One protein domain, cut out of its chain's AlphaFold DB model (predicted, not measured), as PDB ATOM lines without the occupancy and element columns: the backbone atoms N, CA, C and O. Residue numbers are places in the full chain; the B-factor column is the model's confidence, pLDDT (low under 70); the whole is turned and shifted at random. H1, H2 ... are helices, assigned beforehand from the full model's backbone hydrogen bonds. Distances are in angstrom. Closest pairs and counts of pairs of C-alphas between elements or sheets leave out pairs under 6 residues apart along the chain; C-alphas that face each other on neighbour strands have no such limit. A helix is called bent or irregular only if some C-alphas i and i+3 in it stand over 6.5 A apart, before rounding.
ATOM      1  N   VAL A 234     -45.300 -15.720  21.177       94.31
ATOM      2  CA  VAL A 234     -46.539 -14.930  21.248       94.31
ATOM      3  C   VAL A 234     -46.803 -14.452  22.682       94.31
ATOM      4  O   VAL A 234     -46.965 -13.253  22.895       94.31
ATOM      5  N   LEU A 235     -46.800 -15.366  23.659       91.62
ATOM      6  CA  LEU A 235     -47.171 -15.080  25.051       91.62
ATOM      7  C   LEU A 235     -46.164 -14.195  25.788       91.62
ATOM      8  O   LEU A 235     -46.557 -13.252  26.465       91.62
ATOM      9  N   TYR A 236     -44.875 -14.516  25.682       89.88
ATOM     10  CA  TYR A 236     -43.825 -13.847  26.448       89.88
ATOM     11  C   TYR A 236     -43.041 -12.836  25.619       89.88
ATOM     12  O   TYR A 236     -42.444 -11.939  26.202       89.88
ATOM     13  N   GLY A 237     -43.036 -12.961  24.290       93.00
ATOM     14  CA  GLY A 237     -42.378 -12.016  23.392       93.00
ATOM     15  C   GLY A 237     -43.325 -10.905  22.951       93.00
ATOM     16  O   GLY A 237     -43.188  -9.777  23.395       93.00
ATOM     17  N   ILE A 238     -44.291 -11.219  22.084       94.56
ATOM     18  CA  ILE A 238     -45.127 -10.226  21.392       94.56
ATOM     19  C   ILE A 238     -46.029  -9.459  22.367       94.56
ATOM     20  O   ILE A 238     -45.932  -8.236  22.418       94.56
ATOM     21  N   ILE A 239     -46.876 -10.147  23.146       92.19
ATOM     22  CA  ILE A 239     -47.876  -9.493  24.017       92.19
ATOM     23  C   ILE A 239     -47.234  -8.432  24.938       92.19
ATOM     24  O   ILE A 239     -47.606  -7.259  24.847       92.19
ATOM     25  N   PRO A 240     -46.230  -8.767  25.775       91.69
ATOM     26  CA  PRO A 240     -45.567  -7.767  26.612       91.69
ATOM     27  C   PRO A 240     -44.543  -6.912  25.845       91.69
ATOM     28  O   PRO A 240     -44.265  -5.785  26.252       91.69
ATOM     29  N   GLY A 241     -43.952  -7.428  24.765       94.50
ATOM     30  CA  GLY A 241     -42.898  -6.761  23.999       94.50
ATOM     31  C   GLY A 241     -43.388  -5.515  23.273       94.50
ATOM     32  O   GLY A 241     -42.718  -4.483  23.349       94.50
ATOM     33  N   VAL A 242     -44.576  -5.573  22.659       95.25
ATOM     34  CA  VAL A 242     -45.202  -4.402  22.022       95.25
ATOM     35  C   VAL A 242     -45.383  -3.280  23.042       95.25
ATOM     36  O   VAL A 242     -45.012  -2.138  22.776       95.25
ATOM     37  N   MET A 243     -45.854  -3.606  24.250       94.12
ATOM     38  CA  MET A 243     -46.061  -2.607  25.300       94.12
ATOM     39  C   MET A 243     -44.753  -2.035  25.852       94.12
ATOM     40  O   MET A 243     -44.658  -0.836  26.106       94.12
ATOM     41  N   LYS A 244     -43.710  -2.862  25.993       93.56
ATOM     42  CA  LYS A 244     -42.375  -2.386  26.392       93.56
ATOM     43  C   LYS A 244     -41.780  -1.432  25.361       93.56
ATOM     44  O   LYS A 244     -41.263  -0.387  25.741       93.56
ATOM     45  N   MET A 245     -41.856  -1.776  24.074       95.88
ATOM     46  CA  MET A 245     -41.392  -0.901  22.993       95.88
ATOM     47  C   MET A 245     -42.176   0.413  22.964       95.88
ATOM     48  O   MET A 245     -41.562   1.475  22.869       95.88
ATOM     49  N   ALA A 246     -43.503   0.351  23.116       96.31
ATOM     50  CA  ALA A 246     -44.349   1.535  23.217       96.31
ATOM     51  C   ALA A 246     -43.933   2.434  24.393       96.31
ATOM     52  O   ALA A 246     -43.749   3.631  24.202       96.31
ATOM     53  N   GLY A 247     -43.689   1.860  25.576       95.25
ATOM     54  CA  GLY A 247     -43.212   2.603  26.746       95.25
ATOM     55  C   GLY A 247     -41.834   3.249  26.550       95.25
ATOM     56  O   GLY A 247     -41.613   4.364  27.010       95.25
ATOM     57  N   LEU A 248     -40.908   2.601  25.831       95.25
ATOM     58  CA  LEU A 248     -39.603   3.201  25.506       95.25
ATOM     59  C   LEU A 248     -39.742   4.430  24.600       95.25
ATOM     60  O   LEU A 248     -39.081   5.441  24.837       95.25
ATOM     61  N   PHE A 249     -40.592   4.348  23.572       97.31
ATOM     62  CA  PHE A 249     -40.892   5.498  22.720       97.31
ATOM     63  C   PHE A 249     -41.593   6.597  23.512       97.31
ATOM     64  O   PHE A 249     -41.223   7.758  23.383       97.31
ATOM     65  N   GLU A 250     -42.554   6.236  24.358       96.50
ATOM     66  CA  GLU A 250     -43.278   7.191  25.191       96.50
ATOM     67  C   GLU A 250     -42.334   7.989  26.098       96.50
ATOM     68  O   GLU A 250     -42.340   9.216  26.057       96.50
ATOM     69  N   LEU A 251     -41.415   7.321  26.807       95.75
ATOM     70  CA  LEU A 251     -40.396   8.008  27.613       95.75
ATOM     71  C   LEU A 251     -39.471   8.883  26.768       95.75
ATOM     72  O   LEU A 251     -39.107   9.978  27.192       95.75
ATOM     73  N   PHE A 252     -39.056   8.421  25.589       96.69
ATOM     74  CA  PHE A 252     -38.179   9.210  24.727       96.69
ATOM     75  C   PHE A 252     -38.866  10.505  24.275       96.69
ATOM     76  O   PHE A 252     -38.308  11.589  24.431       96.69
ATOM     77  N   PHE A 253     -40.093  10.417  23.767       96.50
ATOM     78  CA  PHE A 253     -40.820  11.590  23.287       96.50
ATOM     79  C   PHE A 253     -41.223  12.530  24.428       96.50
ATOM     80  O   PHE A 253     -40.901  13.714  24.358       96.50
ATOM     81  N   ALA A 254     -41.844  12.018  25.492       93.50
ATOM     82  CA  ALA A 254     -42.323  12.854  26.591       93.50
ATOM     83  C   ALA A 254     -41.172  13.439  27.427       93.50
ATOM     84  O   ALA A 254     -41.118  14.638  27.681       93.50
ATOM     85  N   ASN A 255     -40.192  12.619  27.829       93.94
ATOM     86  CA  ASN A 255     -39.156  13.070  28.763       93.94
ATOM     87  C   ASN A 255     -37.915  13.666  28.085       93.94
ATOM     88  O   ASN A 255     -37.183  14.398  28.750       93.94
ATOM     89  N   THR A 256     -37.627  13.321  26.822       94.94
ATOM     90  CA  THR A 256     -36.411  13.804  26.127       94.94
ATOM     91  C   THR A 256     -36.710  14.889  25.103       94.94
ATOM     92  O   THR A 256     -35.903  15.800  24.946       94.94
ATOM     93  N   LEU A 257     -37.836  14.785  24.393       94.56
ATOM     94  CA  LEU A 257     -38.229  15.750  23.362       94.56
ATOM     95  C   LEU A 257     -39.286  16.754  23.842       94.56
ATOM     96  O   LEU A 257     -39.696  17.596  23.044       94.56
ATOM     97  N   ASP A 258     -39.720  16.657  25.104       90.50
ATOM     98  CA  ASP A 258     -40.786  17.479  25.697       90.50
ATOM     99  C   ASP A 258     -42.081  17.469  24.852       90.50
ATOM    100  O   ASP A 258     -42.787  18.474  24.738       90.50
ATOM    101  N   ALA A 259     -42.377  16.335  24.206       92.25
ATOM    102  CA  ALA A 259     -43.631  16.127  23.492       92.25
ATOM    103  C   ALA A 259     -44.772  15.822  24.474       92.25
ATOM    104  O   ALA A 259     -44.531  15.364  25.588       92.25
ATOM    105  N   GLY A 260     -46.017  16.038  24.045       91.00
ATOM    106  CA  GLY A 260     -47.178  15.692  24.866       91.00
ATOM    107  C   GLY A 260     -47.344  14.182  25.056       91.00
ATOM    108  O   GLY A 260     -46.809  13.390  24.266       91.00
ATOM    109  N   TYR A 261     -48.115  13.790  26.068       91.12
ATOM    110  CA  TYR A 261     -48.440  12.395  26.358       91.12
ATOM    111  C   TYR A 261     -49.010  11.669  25.138       91.12
ATOM    112  O   TYR A 261     -49.631  12.259  24.252       91.12
ATOM    113  N   ASP A 262     -48.750  10.367  25.086       91.62
ATOM    114  CA  ASP A 262     -49.162   9.416  24.051       91.62
ATOM    115  C   ASP A 262     -48.523   9.646  22.674       91.62
ATOM    116  O   ASP A 262     -48.626   8.794  21.784       91.62
ATOM    117  N   THR A 263     -47.792  10.751  22.478       94.56
ATOM    118  CA  THR A 263     -47.094  11.042  21.219       94.56
ATOM    119  C   THR A 263     -46.108   9.929  20.871       94.56
ATOM    120  O   THR A 263     -46.058   9.480  19.723       94.56
ATOM    121  N   GLY A 264     -45.329   9.455  21.849       96.00
ATOM    122  CA  GLY A 264     -44.344   8.404  21.615       96.00
ATOM    123  C   GLY A 264     -45.010   7.078  21.259       96.00
ATOM    124  O   GLY A 264     -44.617   6.436  20.283       96.00
ATOM    125  N   MET A 265     -46.068   6.703  21.980       94.12
ATOM    126  CA  MET A 265     -46.871   5.515  21.685       94.12
ATOM    127  C   MET A 265     -47.496   5.558  20.278       94.12
ATOM    128  O   MET A 265     -47.456   4.557  19.552       94.12
ATOM    129  N   ILE A 266     -48.037   6.705  19.854       95.00
ATOM    130  CA  ILE A 266     -48.623   6.888  18.516       95.00
ATOM    131  C   ILE A 266     -47.540   6.762  17.439       95.00
ATOM    132  O   ILE A 266     -47.708   6.005  16.479       95.00
ATOM    133  N   VAL A 267     -46.402   7.447  17.604       97.62
ATOM    134  CA  VAL A 267     -45.271   7.366  16.662       97.62
ATOM    135  C   VAL A 267     -44.743   5.934  16.562       97.62
ATOM    136  O   VAL A 267     -44.481   5.440  15.460       97.62
ATOM    137  N   TYR A 268     -44.627   5.232  17.689       97.62
ATOM    138  CA  TYR A 268     -44.266   3.819  17.716       97.62
ATOM    139  C   TYR A 268     -45.266   2.960  16.936       97.62
ATOM    140  O   TYR A 268     -44.866   2.189  16.066       97.62
ATOM    141  N   SER A 269     -46.564   3.127  17.182       96.12
ATOM    142  CA  SER A 269     -47.612   2.330  16.534       96.12
ATOM    143  C   SER A 269     -47.625   2.527  15.014       96.12
ATOM    144  O   SER A 269     -47.677   1.557  14.253       96.12
ATOM    145  N   VAL A 270     -47.496   3.777  14.554       97.50
ATOM    146  CA  VAL A 270     -47.413   4.114  13.124       97.50
ATOM    147  C   VAL A 270     -46.135   3.552  12.500       97.50
ATOM    148  O   VAL A 270     -46.187   2.940  11.433       97.50
ATOM    149  N   SER A 271     -44.985   3.716  13.157       98.19
ATOM    150  CA  SER A 271     -43.710   3.208  12.640       98.19
ATOM    151  C   SER A 271     -43.668   1.678  12.591       98.19
ATOM    152  O   SER A 271     -43.209   1.124  11.592       98.19
ATOM    153  N   LEU A 272     -44.215   0.989  13.601       98.19
ATOM    154  CA  LEU A 272     -44.376  -0.466  13.604       98.19
ATOM    155  C   LEU A 272     -45.221  -0.909  12.408       98.19
ATOM    156  O   LEU A 272     -44.806  -1.791  11.657       98.19
ATOM    157  N   PHE A 273     -46.373  -0.270  12.189       98.00
ATOM    158  CA  PHE A 273     -47.236  -0.587  11.053       98.00
ATOM    159  C   PHE A 273     -46.521  -0.381   9.710       98.00
ATOM    160  O   PHE A 273     -46.560  -1.263   8.851       98.00
ATOM    161  N   ILE A 274     -45.799   0.733   9.542       98.38
ATOM    162  CA  ILE A 274     -45.002   1.004   8.336       98.38
ATOM    163  C   ILE A 274     -43.956  -0.091   8.117       98.38
ATOM    164  O   ILE A 274     -43.850  -0.617   7.011       98.38
ATOM    165  N   VAL A 275     -43.204  -0.476   9.151       98.31
ATOM    166  CA  VAL A 275     -42.172  -1.519   9.046       98.31
ATOM    167  C   VAL A 275     -42.771  -2.876   8.674       98.31
ATOM    168  O   VAL A 275     -42.228  -3.559   7.804       98.31
ATOM    169  N   LEU A 276     -43.917  -3.243   9.251       98.06
ATOM    170  CA  LEU A 276     -44.632  -4.475   8.904       98.06
ATOM    171  C   LEU A 276     -45.112  -4.469   7.445       98.06
ATOM    172  O   LEU A 276     -44.964  -5.466   6.729       98.06
ATOM    173  N   VAL A 277     -45.641  -3.338   6.973       97.88
ATOM    174  CA  VAL A 277     -46.068  -3.162   5.577       97.88
ATOM    175  C   VAL A 277     -44.870  -3.211   4.627       97.88
ATOM    176  O   VAL A 277     -44.933  -3.906   3.612       97.88
ATOM    177  N   LEU A 278     -43.756  -2.553   4.959       96.81
ATOM    178  CA  LEU A 278     -42.515  -2.616   4.178       96.81
ATOM    179  C   LEU A 278     -41.966  -4.045   4.112       96.81
ATOM    180  O   LEU A 278     -41.576  -4.490   3.034       96.81
ATOM    181  N   SER A 279     -42.023  -4.800   5.216       96.25
ATOM    182  CA  SER A 279     -41.685  -6.227   5.227       96.25
ATOM    183  C   SER A 279     -42.518  -7.006   4.211       96.25
ATOM    184  O   SER A 279     -41.977  -7.785   3.425       96.25
ATOM    185  N   CYS A 280     -43.830  -6.758   4.162       95.88
ATOM    186  CA  CYS A 280     -44.724  -7.397   3.200       95.88
ATOM    187  C   CYS A 280     -44.399  -6.988   1.755       95.88
ATOM    188  O   CYS A 280     -44.234  -7.863   0.904       95.88
ATOM    189  N   ILE A 281     -44.243  -5.689   1.476       95.31
ATOM    190  CA  ILE A 281     -43.920  -5.162   0.139       95.31
ATOM    191  C   ILE A 281     -42.609  -5.760  -0.383       95.31
ATOM    192  O   ILE A 281     -42.556  -6.262  -1.507       95.31
ATOM    193  N   GLU A 282     -41.556  -5.756   0.432       94.12
ATOM    194  CA  GLU A 282     -40.252  -6.292   0.038       94.12
ATOM    195  C   GLU A 282     -40.275  -7.816  -0.092       94.12
ATOM    196  O   GLU A 282     -39.622  -8.370  -0.974       94.12
ATOM    197  N   SER A 283     -41.093  -8.515   0.699       92.62
ATOM    198  CA  SER A 283     -41.277  -9.959   0.540       92.62
ATOM    199  C   SER A 283     -41.975 -10.341  -0.772       92.62
ATOM    200  O   SER A 283     -41.725 -11.422  -1.300       92.62
ATOM    201  N   VAL A 284     -42.800  -9.462  -1.357       91.69
ATOM    202  CA  VAL A 284     -43.393  -9.669  -2.695       91.69
ATOM    203  C   VAL A 284     -42.331  -9.518  -3.789       91.69
ATOM    204  O   VAL A 284     -42.342 -10.247  -4.786       91.69
ATOM    205  N   ARG A 285     -41.374  -8.602  -3.601       86.81
ATOM    206  CA  ARG A 285     -40.281  -8.323  -4.542       86.81
ATOM    207  C   ARG A 285     -39.228  -9.437  -4.488       86.81
ATOM    208  O   ARG A 285     -38.221  -9.357  -3.793       86.81
ATOM    209  N   ARG A 286     -39.433 -10.491  -5.284       76.00
ATOM    210  CA  ARG A 286     -38.561 -11.686  -5.357       76.00
ATOM    211  C   ARG A 286     -37.066 -11.392  -5.585       76.00
ATOM    212  O   ARG A 286     -36.233 -12.234  -5.258       76.00
ATOM    213  N   SER A 287     -36.716 -10.230  -6.137       74.06
ATOM    214  CA  SER A 287     -35.336  -9.841  -6.448       74.06
ATOM    215  C   SER A 287     -34.451  -9.617  -5.214       74.06
ATOM    216  O   SER A 287     -33.257  -9.892  -5.301       74.06
ATOM    217  N   ASN A 288     -34.997  -9.189  -4.066       80.06
ATOM    218  CA  ASN A 288     -34.200  -8.729  -2.918       80.06
ATOM    219  C   ASN A 288     -34.604  -9.372  -1.578       80.06
ATOM    220  O   ASN A 288     -34.899  -8.690  -0.597       80.06
ATOM    221  N   VAL A 289     -34.506 -10.705  -1.485       86.19
ATOM    222  CA  VAL A 289     -34.802 -11.472  -0.249       86.19
ATOM    223  C   VAL A 289     -34.032 -10.959   0.979       86.19
ATOM    224  O   VAL A 289     -34.532 -11.033   2.095       86.19
ATOM    225  N   ARG A 290     -32.833 -10.387   0.798       88.75
ATOM    226  CA  ARG A 290     -32.055  -9.785   1.897       88.75
ATOM    227  C   ARG A 290     -32.767  -8.598   2.548       88.75
ATOM    228  O   ARG A 290     -32.729  -8.478   3.766       88.75
ATOM    229  N   ILE A 291     -33.406  -7.748   1.745       91.31
ATOM    230  CA  ILE A 291     -34.141  -6.577   2.234       91.31
ATOM    231  C   ILE A 291     -35.408  -7.039   2.957       91.31
ATOM    232  O   ILE A 291     -35.690  -6.563   4.053       91.31
ATOM    233  N   ALA A 292     -36.110  -8.039   2.411       91.81
ATOM    234  CA  ALA A 292     -37.241  -8.659   3.097       91.81
ATOM    235  C   ALA A 292     -36.828  -9.217   4.472       91.81
ATOM    236  O   ALA A 292     -37.455  -8.899   5.474       91.81
ATOM    237  N   LEU A 293     -35.727  -9.975   4.554       93.38
ATOM    238  CA  LEU A 293     -35.214 -10.490   5.831       93.38
ATOM    239  C   LEU A 293     -34.815  -9.378   6.808       93.38
ATOM    240  O   LEU A 293     -35.042  -9.525   8.005       93.38
ATOM    241  N   PHE A 294     -34.253  -8.272   6.315       95.12
ATOM    242  CA  PHE A 294     -33.950  -7.105   7.139       95.12
ATOM    243  C   PHE A 294     -35.218  -6.491   7.748       95.12
ATOM    244  O   PHE A 294     -35.251  -6.251   8.951       95.12
ATOM    245  N   PHE A 295     -36.282  -6.290   6.964       96.62
ATOM    246  CA  PHE A 295     -37.541  -5.763   7.500       96.62
ATOM    247  C   PHE A 295     -38.268  -6.758   8.412       96.62
ATOM    248  O   PHE A 295     -38.882  -6.327   9.385       96.62
ATOM    249  N   ILE A 296     -38.145  -8.071   8.186       96.44
ATOM    250  CA  ILE A 296     -38.638  -9.078   9.142       96.44
ATOM    251  C   ILE A 296     -37.855  -8.970  10.455       96.44
ATOM    252  O   ILE A 296     -38.457  -8.960  11.525       96.44
ATOM    253  N   PHE A 297     -36.525  -8.853  10.397       96.94
ATOM    254  CA  PHE A 297     -35.699  -8.652  11.590       96.94
ATOM    255  C   PHE A 297     -36.103  -7.380  12.343       96.94
ATOM    256  O   PHE A 297     -36.326  -7.424  13.551       96.94
ATOM    257  N   LEU A 298     -36.266  -6.267  11.625       97.00
ATOM    258  CA  LEU A 298     -36.714  -5.003  12.200       97.00
ATOM    259  C   LEU A 298     -38.117  -5.127  12.810       97.00
ATOM    260  O   LEU A 298     -38.341  -4.624  13.903       97.00
ATOM    261  N   SER A 299     -39.029  -5.858  12.167       97.69
ATOM    262  CA  SER A 299     -40.360  -6.153  12.714       97.69
ATOM    263  C   SER A 299     -40.267  -6.927  14.032       97.69
ATOM    264  O   SER A 299     -40.952  -6.587  14.988       97.69
ATOM    265  N   ILE A 300     -39.384  -7.931  14.124       96.62
ATOM    266  CA  ILE A 300     -39.154  -8.703  15.359       96.62
ATOM    267  C   ILE A 300     -38.628  -7.801  16.486       96.62
ATOM    268  O   ILE A 300     -39.085  -7.924  17.623       96.62
ATOM    269  N   MET A 301     -37.703  -6.886  16.173       95.75
ATOM    270  CA  MET A 301     -37.211  -5.883  17.127       95.75
ATOM    271  C   MET A 301     -38.333  -4.948  17.578       95.75
ATOM    272  O   MET A 301     -38.527  -4.754  18.774       95.75
ATOM    273  N   MET A 302     -39.095  -4.396  16.631       96.81
ATOM    274  CA  MET A 302     -40.157  -3.438  16.926       96.81
ATOM    275  C   MET A 302     -41.343  -4.065  17.647       96.81
ATOM    276  O   MET A 302     -41.988  -3.369  18.413       96.81
ATOM    277  N   LEU A 303     -41.611  -5.360  17.483       97.06
ATOM    278  CA  LEU A 303     -42.585  -6.091  18.303       97.06
ATOM    279  C   LEU A 303     -42.079  -6.384  19.723       97.06
ATOM    280  O   LEU A 303     -42.793  -6.983  20.520       97.06
ATOM    281  N   GLY A 304     -40.835  -6.013  20.033       95.06
ATOM    282  CA  GLY A 304     -40.229  -6.201  21.343       95.06
ATOM    283  C   GLY A 304     -39.971  -7.660  21.712       95.06
ATOM    284  O   GLY A 304     -39.744  -7.946  22.884       95.06
ATOM    285  N   ILE A 305     -39.948  -8.581  20.739       95.00
ATOM    286  CA  ILE A 305     -39.737 -10.024  20.977       95.00
ATOM    287  C   ILE A 305     -38.389 -10.286  21.663       95.00
ATOM    288  O   ILE A 305     -38.228 -11.282  22.363       95.00
ATOM    289  N   THR A 306     -37.405  -9.407  21.470       93.50
ATOM    290  CA  THR A 306     -36.089  -9.526  22.108       93.50
ATOM    291  C   THR A 306     -35.914  -8.658  23.352       93.50
ATOM    292  O   THR A 306     -34.877  -8.779  24.001       93.50
ATOM    293  N   LEU A 307     -36.909  -7.837  23.726       91.31
ATOM    294  CA  LEU A 307     -36.859  -6.945  24.893       91.31
ATOM    295  C   LEU A 307     -37.076  -7.698  26.212       91.31
ATOM    296  O   LEU A 307     -38.123  -7.623  26.875       91.31
ATOM    297  N   HIS A 308     -36.037  -8.411  26.619       86.12
ATOM    298  CA  HIS A 308     -36.019  -9.217  27.826       86.12
ATOM    299  C   HIS A 308     -34.813  -8.889  28.699       86.12
ATOM    300  O   HIS A 308     -33.725  -8.613  28.201       86.12
ATOM    301  N   GLY A 309     -35.008  -8.988  30.015       83.31
ATOM    302  CA  GLY A 309     -33.937  -8.790  30.986       83.31
ATOM    303  C   GLY A 309     -33.306  -7.402  30.891       83.31
ATOM    304  O   GLY A 309     -33.997  -6.406  30.687       83.31
ATOM    305  N   ASP A 310     -31.990  -7.358  31.073       84.88
ATOM    306  CA  ASP A 310     -31.204  -6.142  30.908       84.88
ATOM    307  C   ASP A 310     -30.843  -5.878  29.434       84.88
ATOM    308  O   ASP A 310     -31.119  -6.664  28.520       84.88
ATOM    309  N   ILE A 311     -30.199  -4.733  29.202       88.38
ATOM    310  CA  ILE A 311     -29.787  -4.307  27.865       88.38
ATOM    311  C   ILE A 311     -28.798  -5.285  27.216       88.38
ATOM    312  O   ILE A 311     -28.856  -5.501  26.007       88.38
ATOM    313  N   VAL A 312     -27.922  -5.923  28.000       91.06
ATOM    314  CA  VAL A 312     -26.929  -6.876  27.488       91.06
ATOM    315  C   VAL A 312     -27.630  -8.141  27.007       91.06
ATOM    316  O   VAL A 312     -27.365  -8.608  25.900       91.06
ATOM    317  N   PHE A 313     -28.571  -8.664  27.791       90.25
ATOM    318  CA  PHE A 313     -29.381  -9.815  27.418       90.25
ATOM    319  C   PHE A 313     -30.209  -9.537  26.160       90.25
ATOM    320  O   PHE A 313     -30.199 -10.346  25.231       90.25
ATOM    321  N   THR A 314     -30.856  -8.370  26.090       91.69
ATOM    322  CA  THR A 314     -31.617  -7.927  24.910       91.69
ATOM    323  C   THR A 314     -30.737  -7.871  23.653       91.69
ATOM    324  O   THR A 314     -31.126  -8.375  22.592       91.69
ATOM    325  N   LEU A 315     -29.527  -7.309  23.752       93.56
ATOM    326  CA  LEU A 315     -28.578  -7.240  22.637       93.56
ATOM    327  C   LEU A 315     -28.107  -8.632  22.205       93.56
ATOM    328  O   LEU A 315     -28.142  -8.949  21.016       93.56
ATOM    329  N   CYS A 316     -27.732  -9.490  23.156       94.69
ATOM    330  CA  CYS A 316     -27.342 -10.873  22.886       94.69
ATOM    331  C   CYS A 316     -28.457 -11.645  22.171       94.69
ATOM    332  O   CYS A 316     -28.204 -12.301  21.162       94.69
ATOM    333  N   LEU A 317     -29.701 -11.530  22.644       93.56
ATOM    334  CA  LEU A 317     -30.853 -12.187  22.033       93.56
ATOM    335  C   LEU A 317     -31.110 -11.674  20.608       93.56
ATOM    336  O   LEU A 317     -31.342 -12.464  19.694       93.56
ATOM    337  N   SER A 318     -30.986 -10.365  20.390       94.31
ATOM    338  CA  SER A 318     -31.125  -9.740  19.068       94.31
ATOM    339  C   SER A 318     -30.041 -10.208  18.089       94.31
ATOM    340  O   SER A 318     -30.342 -10.536  16.939       94.31
ATOM    341  N   ILE A 319     -28.793 -10.335  18.551       95.62
ATOM    342  CA  ILE A 319     -27.685 -10.897  17.765       95.62
ATOM    343  C   ILE A 319     -27.958 -12.363  17.421       95.62
ATOM    344  O   ILE A 319     -27.762 -12.764  16.276       95.62
ATOM    345  N   ILE A 320     -28.449 -13.164  18.371       95.44
ATOM    346  CA  ILE A 320     -28.799 -14.571  18.127       95.44
ATOM    347  C   ILE A 320     -29.859 -14.678  17.023       95.44
ATOM    348  O   ILE A 320     -29.679 -15.457  16.086       95.44
ATOM    349  N   VAL A 321     -30.922 -13.871  17.075       94.00
ATOM    350  CA  VAL A 321     -31.957 -13.845  16.026       94.00
ATOM    351  C   VAL A 321     -31.359 -13.464  14.666       94.00
ATOM    352  O   VAL A 321     -31.626 -14.138  13.668       94.00
ATOM    353  N   ALA A 322     -30.501 -12.441  14.617       94.00
ATOM    354  CA  ALA A 322     -29.827 -12.032  13.385       94.00
ATOM    355  C   ALA A 322     -28.931 -13.151  12.819       94.00
ATOM    356  O   ALA A 322     -28.973 -13.442  11.621       94.00
ATOM    357  N   LEU A 323     -28.162 -13.834  13.673       94.94
ATOM    358  CA  LEU A 323     -27.314 -14.962  13.282       94.94
ATOM    359  C   LEU A 323     -28.135 -16.138  12.749       94.94
ATOM    360  O   LEU A 323     -27.747 -16.742  11.746       94.94
ATOM    361  N   ILE A 324     -29.284 -16.433  13.364       92.62
ATOM    362  CA  ILE A 324     -30.228 -17.441  12.871       92.62
ATOM    363  C   ILE A 324     -30.700 -17.058  11.464       92.62
ATOM    364  O   ILE A 324     -30.592 -17.867  10.543       92.62
ATOM    365  N   MET A 325     -31.144 -15.819  11.245       92.31
ATOM    366  CA  MET A 325     -31.581 -15.365   9.919       92.31
ATOM    367  C   MET A 325     -30.471 -15.442   8.865       92.31
ATOM    368  O   MET A 325     -30.712 -15.914   7.752       92.31
ATOM    369  N   VAL A 326     -29.239 -15.055   9.212       91.81
ATOM    370  CA  VAL A 326     -28.071 -15.183   8.324       91.81
ATOM    371  C   VAL A 326     -27.763 -16.650   8.019       91.81
ATOM    372  O   VAL A 326     -27.444 -16.993   6.877       91.81
ATOM    373  N   PHE A 327     -27.875 -17.537   9.008       92.50
ATOM    374  CA  PHE A 327     -27.709 -18.974   8.813       92.50
ATOM    375  C   PHE A 327     -28.754 -19.530   7.837       92.50
ATOM    376  O   PHE A 327     -28.386 -20.202   6.870       92.50
ATOM    377  N   PHE A 328     -30.034 -19.194   8.029       88.81
ATOM    378  CA  PHE A 328     -31.112 -19.574   7.113       88.81
ATOM    379  C   PHE A 328     -30.878 -19.021   5.703       88.81
ATOM    380  O   PHE A 328     -31.022 -19.765   4.734       88.81
ATOM    381  N   PHE A 329     -30.425 -17.771   5.584       89.62
ATOM    382  CA  PHE A 329     -30.068 -17.166   4.301       89.62
ATOM    383  C   PHE A 329     -28.963 -17.933   3.562       89.62
ATOM    384  O   PHE A 329     -29.045 -18.117   2.351       89.62
ATOM    385  N   LYS A 330     -27.940 -18.416   4.279       91.00
ATOM    386  CA  LYS A 330     -26.833 -19.179   3.679       91.00
ATOM    387  C   LYS A 330     -27.193 -20.631   3.353       91.00
ATOM    388  O   LYS A 330     -26.596 -21.207   2.448       91.00
ATOM    389  N   LYS A 331     -28.097 -21.254   4.117       91.75
ATOM    390  CA  LYS A 331     -28.380 -22.700   4.029       91.75
ATOM    391  C   LYS A 331     -29.622 -23.051   3.216       91.75
ATOM    392  O   LYS A 331     -29.675 -24.142   2.649       91.75
ATOM    393  N   VAL A 332     -30.623 -22.175   3.162       89.44
ATOM    394  CA  VAL A 332     -31.887 -22.439   2.466       89.44
ATOM    395  C   VAL A 332     -31.828 -21.889   1.045       89.44
ATOM    396  O   VAL A 332     -31.330 -20.793   0.805       89.44
ATOM    397  N   ARG A 333     -32.359 -22.651   0.081       90.56
ATOM    398  CA  ARG A 333     -32.460 -22.195  -1.311       90.56
ATOM    399  C   ARG A 333     -33.294 -20.911  -1.396       90.56
ATOM    400  O   ARG A 333     -34.322 -20.799  -0.728       90.56
ATOM    401  N   LEU A 334     -32.866 -19.967  -2.237       87.88
ATOM    402  CA  LEU A 334     -33.452 -18.623  -2.328       87.88
ATOM    403  C   LEU A 334     -34.953 -18.624  -2.653       87.88
ATOM    404  O   LEU A 334     -35.688 -17.802  -2.121       87.88
ATOM    405  N   ASP A 335     -35.420 -19.555  -3.484       87.25
ATOM    406  CA  ASP A 335     -36.835 -19.728  -3.836       87.25
ATOM    407  C   ASP A 335     -37.693 -20.117  -2.622       87.25
ATOM    408  O   ASP A 335     -38.744 -19.524  -2.375       87.25
ATOM    409  N   LYS A 336     -37.214 -21.076  -1.825       88.94
ATOM    410  CA  LYS A 336     -37.877 -21.500  -0.587       88.94
ATOM    411  C   LYS A 336     -37.825 -20.403   0.467       88.94
ATOM    412  O   LYS A 336     -38.824 -20.147   1.129       88.94
ATOM    413  N   LEU A 337     -36.675 -19.748   0.604       90.00
ATOM    414  CA  LEU A 337     -36.476 -18.669   1.562       90.00
ATOM    415  C   LEU A 337     -37.371 -17.464   1.257       90.00
ATOM    416  O   LEU A 337     -37.954 -16.900   2.178       90.00
ATOM    417  N   TRP A 338     -37.529 -17.109  -0.020       91.06
ATOM    418  CA  TRP A 338     -38.466 -16.078  -0.463       91.06
ATOM    419  C   TRP A 338     -39.901 -16.411  -0.043       91.06
ATOM    420  O   TRP A 338     -40.545 -15.599   0.616       91.06
ATOM    421  N   ARG A 339     -40.374 -17.632  -0.338       90.50
ATOM    422  CA  ARG A 339     -41.725 -18.070   0.042       90.50
ATOM    423  C   ARG A 339     -41.931 -18.038   1.560       90.50
ATOM    424  O   ARG A 339     -42.963 -17.564   2.017       90.50
ATOM    425  N   ILE A 340     -40.949 -18.496   2.341       91.69
ATOM    426  CA  ILE A 340     -40.995 -18.421   3.812       91.69
ATOM    427  C   ILE A 340     -41.069 -16.960   4.271       91.69
ATOM    428  O   ILE A 340     -41.908 -16.630   5.099       91.69
ATOM    429  N   SER A 341     -40.234 -16.084   3.708       93.62
ATOM    430  CA  SER A 341     -40.200 -14.656   4.058       93.62
ATOM    431  C   SER A 341     -41.530 -13.964   3.751       93.62
ATOM    432  O   SER A 341     -41.989 -13.146   4.546       93.62
ATOM    433  N   TYR A 342     -42.170 -14.327   2.635       93.62
ATOM    434  CA  TYR A 342     -43.506 -13.864   2.263       93.62
ATOM    435  C   TYR A 342     -44.551 -14.273   3.304       93.62
ATOM    436  O   TYR A 342     -45.205 -13.411   3.889       93.62
ATOM    437  N   VAL A 343     -44.658 -15.572   3.606       94.69
ATOM    438  CA  VAL A 343     -45.641 -16.068   4.582       94.69
ATOM    439  C   VAL A 343     -45.400 -15.461   5.963       94.69
ATOM    440  O   VAL A 343     -46.342 -14.973   6.573       94.69
ATOM    441  N   VAL A 344     -44.148 -15.418   6.429       95.69
ATOM    442  CA  VAL A 344     -43.794 -14.844   7.737       95.69
ATOM    443  C   VAL A 344     -44.149 -13.360   7.813       95.69
ATOM    444  O   VAL A 344     -44.759 -12.951   8.794       95.69
ATOM    445  N   SER A 345     -43.832 -12.561   6.789       96.75
ATOM    446  CA  SER A 345     -44.134 -11.119   6.796       96.75
ATOM    447  C   SER A 345     -45.635 -10.860   6.926       96.75
ATOM    448  O   SER A 345     -46.061 -10.117   7.809       96.75
ATOM    449  N   PHE A 346     -46.443 -11.529   6.097       97.62
ATOM    450  CA  PHE A 346     -47.898 -11.379   6.139       97.62
ATOM    451  C   PHE A 346     -48.503 -11.955   7.423       97.62
ATOM    452  O   PHE A 346     -49.418 -11.358   7.980       97.62
ATOM    453  N   SER A 347     -47.982 -13.073   7.932       97.62
ATOM    454  CA  SER A 347     -48.413 -13.643   9.210       97.62
ATOM    455  C   SER A 347     -48.156 -12.698  10.384       97.62
ATOM    456  O   SER A 347     -49.051 -12.515  11.205       97.62
ATOM    457  N   ILE A 348     -46.977 -12.071  10.461       97.56
ATOM    458  CA  ILE A 348     -46.653 -11.113  11.529       97.56
ATOM    459  C   ILE A 348     -47.552  -9.874  11.429       97.56
ATOM    460  O   ILE A 348     -48.115  -9.451  12.440       97.56
ATOM    461  N   LEU A 349     -47.734  -9.321  10.222       98.06
ATOM    462  CA  LEU A 349     -48.646  -8.196   9.999       98.06
ATOM    463  C   LEU A 349     -50.063  -8.547  10.469       98.06
ATOM    464  O   LEU A 349     -50.628  -7.839  11.294       98.06
ATOM    465  N   MET A 350     -50.616  -9.662   9.989       98.00
ATOM    466  CA  MET A 350     -51.988 -10.052  10.302       98.00
ATOM    467  C   MET A 350     -52.184 -10.409  11.777       98.00
ATOM    468  O   MET A 350     -53.211 -10.054  12.348       98.00
ATOM    469  N   LEU A 351     -51.207 -11.050  12.425       97.62
ATOM    470  CA  LEU A 351     -51.248 -11.279  13.871       97.62
ATOM    471  C   LEU A 351     -51.308  -9.952  14.632       97.62
ATOM    472  O   LEU A 351     -52.138  -9.800  15.525       97.62
ATOM    473  N   THR A 352     -50.480  -8.980  14.242       97.19
ATOM    474  CA  THR A 352     -50.444  -7.651  14.873       97.19
ATOM    475  C   THR A 352     -51.753  -6.889  14.652       97.19
ATOM    476  O   THR A 352     -52.267  -6.279  15.581       97.19
ATOM    477  N   VAL A 353     -52.344  -6.983  13.454       97.19
ATOM    478  CA  VAL A 353     -53.665  -6.404  13.142       97.19
ATOM    479  C   VAL A 353     -54.785  -7.059  13.960       97.19
ATOM    480  O   VAL A 353     -55.743  -6.393  14.324       97.19
ATOM    481  N   GLY A 354     -54.699  -8.354  14.274       95.75
ATOM    482  CA  GLY A 354     -55.651  -8.979  15.196       95.75
ATOM    483  C   GLY A 354     -55.458  -8.505  16.644       95.75
ATOM    484  O   GLY A 354     -56.422  -8.190  17.346       95.75
ATOM    485  N   TYR A 355     -54.198  -8.406  17.073       94.94
ATOM    486  CA  TYR A 355     -53.821  -7.961  18.415       94.94
ATOM    487  C   TYR A 355     -54.148  -6.481  18.678       94.94
ATOM    488  O   TYR A 355     -54.401  -6.105  19.818       94.94
ATOM    489  N   SER A 356     -54.225  -5.642  17.639       95.06
ATOM    490  CA  SER A 356     -54.527  -4.211  17.787       95.06
ATOM    491  C   SER A 356     -55.919  -3.914  18.354       95.06
ATOM    492  O   SER A 356     -56.170  -2.777  18.742       95.06
ATOM    493  N   SER A 357     -56.803  -4.915  18.473       94.56
ATOM    494  CA  SER A 357     -58.059  -4.789  19.225       94.56
ATOM    495  C   SER A 357     -57.846  -4.270  20.653       94.56
ATOM    496  O   SER A 357     -58.683  -3.519  21.137       94.56
TER     497      SER A 357
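This is residues 234 to 357 of the 592 residues of the protein "Protein of uncharacterized function (DUF2723)" of uncultured Bacteroides sp (UniProt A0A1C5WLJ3). Three helices, H2, H3 and H5, pack together as a bundle that makes the core, and H4 runs alongside H3 on the side away from H2. H1 packs with its later part on the beginning of H2 and slants away from it like one limb of a V, at the end of the body away from the tight turn between H2 and H3. The printed part has 124 residues, with five named helices in the order H1, H2, H3, H4, H5 and no named strand, and its class is all helix. It is compact, with a radius of gyration of the C-alphas of 15.3 A, yet elongated in outline, spanning 48 by 29 by 26 A.

Begin at Val 234 and read on through H1, residues 234 to 256, to H2, residues 263 to 284. H1 touches H2 with residues 245 to 254 alone, and H2 touches H1 with residues 263 to 269 alone. Their closest C-alphas are those of Glu 250 and Gly 264, 3.9 A apart, and the two helices run opposite ways at a steep tilt of 52 degrees. Next comes H3, residues 286 to 302, which has a kink of 31 degrees near residue 293. H2 and H3 touch and form a helical hairpin, at a shallow tilt of 25 degrees; look at the C-alphas of Ser 279 and Phe 295, their closest pair, 4.7 A apart. H4, residues 311 to 331, forms a second helical hairpin with H3, opposite ways at a shallow tilt of 19 degrees. H4 touches H3 with residues 318 to 325 alone, and the closest C-alphas are those of Phe 297 and Ala 322, 7.0 A apart. Last comes H5, residues 334 to 357, which joins H2 and H3 in a bundle, a group of helices packed together. H5 touches H2 with residues 338 to 349 alone, opposite ways at a shallow tilt of 30 degrees; the closest C-alphas, of Ser 283 and Tyr 342, are 4.8 A apart. H5 touches H3 with residues 334 to 345 alone, the same way at a steep tilt of 35.4 degrees, only just past shallow; the closest C-alphas, of Val 289 and Trp 338, are 5.9 A apart. H1 and H5 are near each other, while H4 is apart from both H1 and H2. In H2 and H4 every O i to N i+4 pair is within hydrogen-bond range; in H1 it is 16 of 19, in H3 11 of 13 and in H5 19 of 20.

Find C-alpha 234 at (-46.539, -14.930, 21.248); from there H1 runs 30.9 A to C-alpha 256. H2 begins at C-alpha 263, at (-47.094, 11.042, 21.219), and runs 31.9 A to C-alpha 284. H3 covers 23.8 A from C-alpha 286 to C-alpha 302 and is irregular: C-alphas 287 and 290 are 9.0 A apart. H4 runs 30.1 A from C-alpha 311 to C-alpha 331. H5, the longest helix with 24 residues, covers 35.5 A and ends at C-alpha 357, at (-58.059, -4.789, 19.225).

The two C-alphas farthest apart are those of Asp 258 and Arg 333, 48.7 A. The first and last printed C-alphas, of Val 234 and Ser 357, are 15.5 A apart. The printed part has no cut and no long link: those from H2 to H3 and from H4 to H5 are tight, and those from H1 to H2 and from H3 to H4 are short. The mean pLDDT of the printed part is 93.5, and no printed residue is under 70.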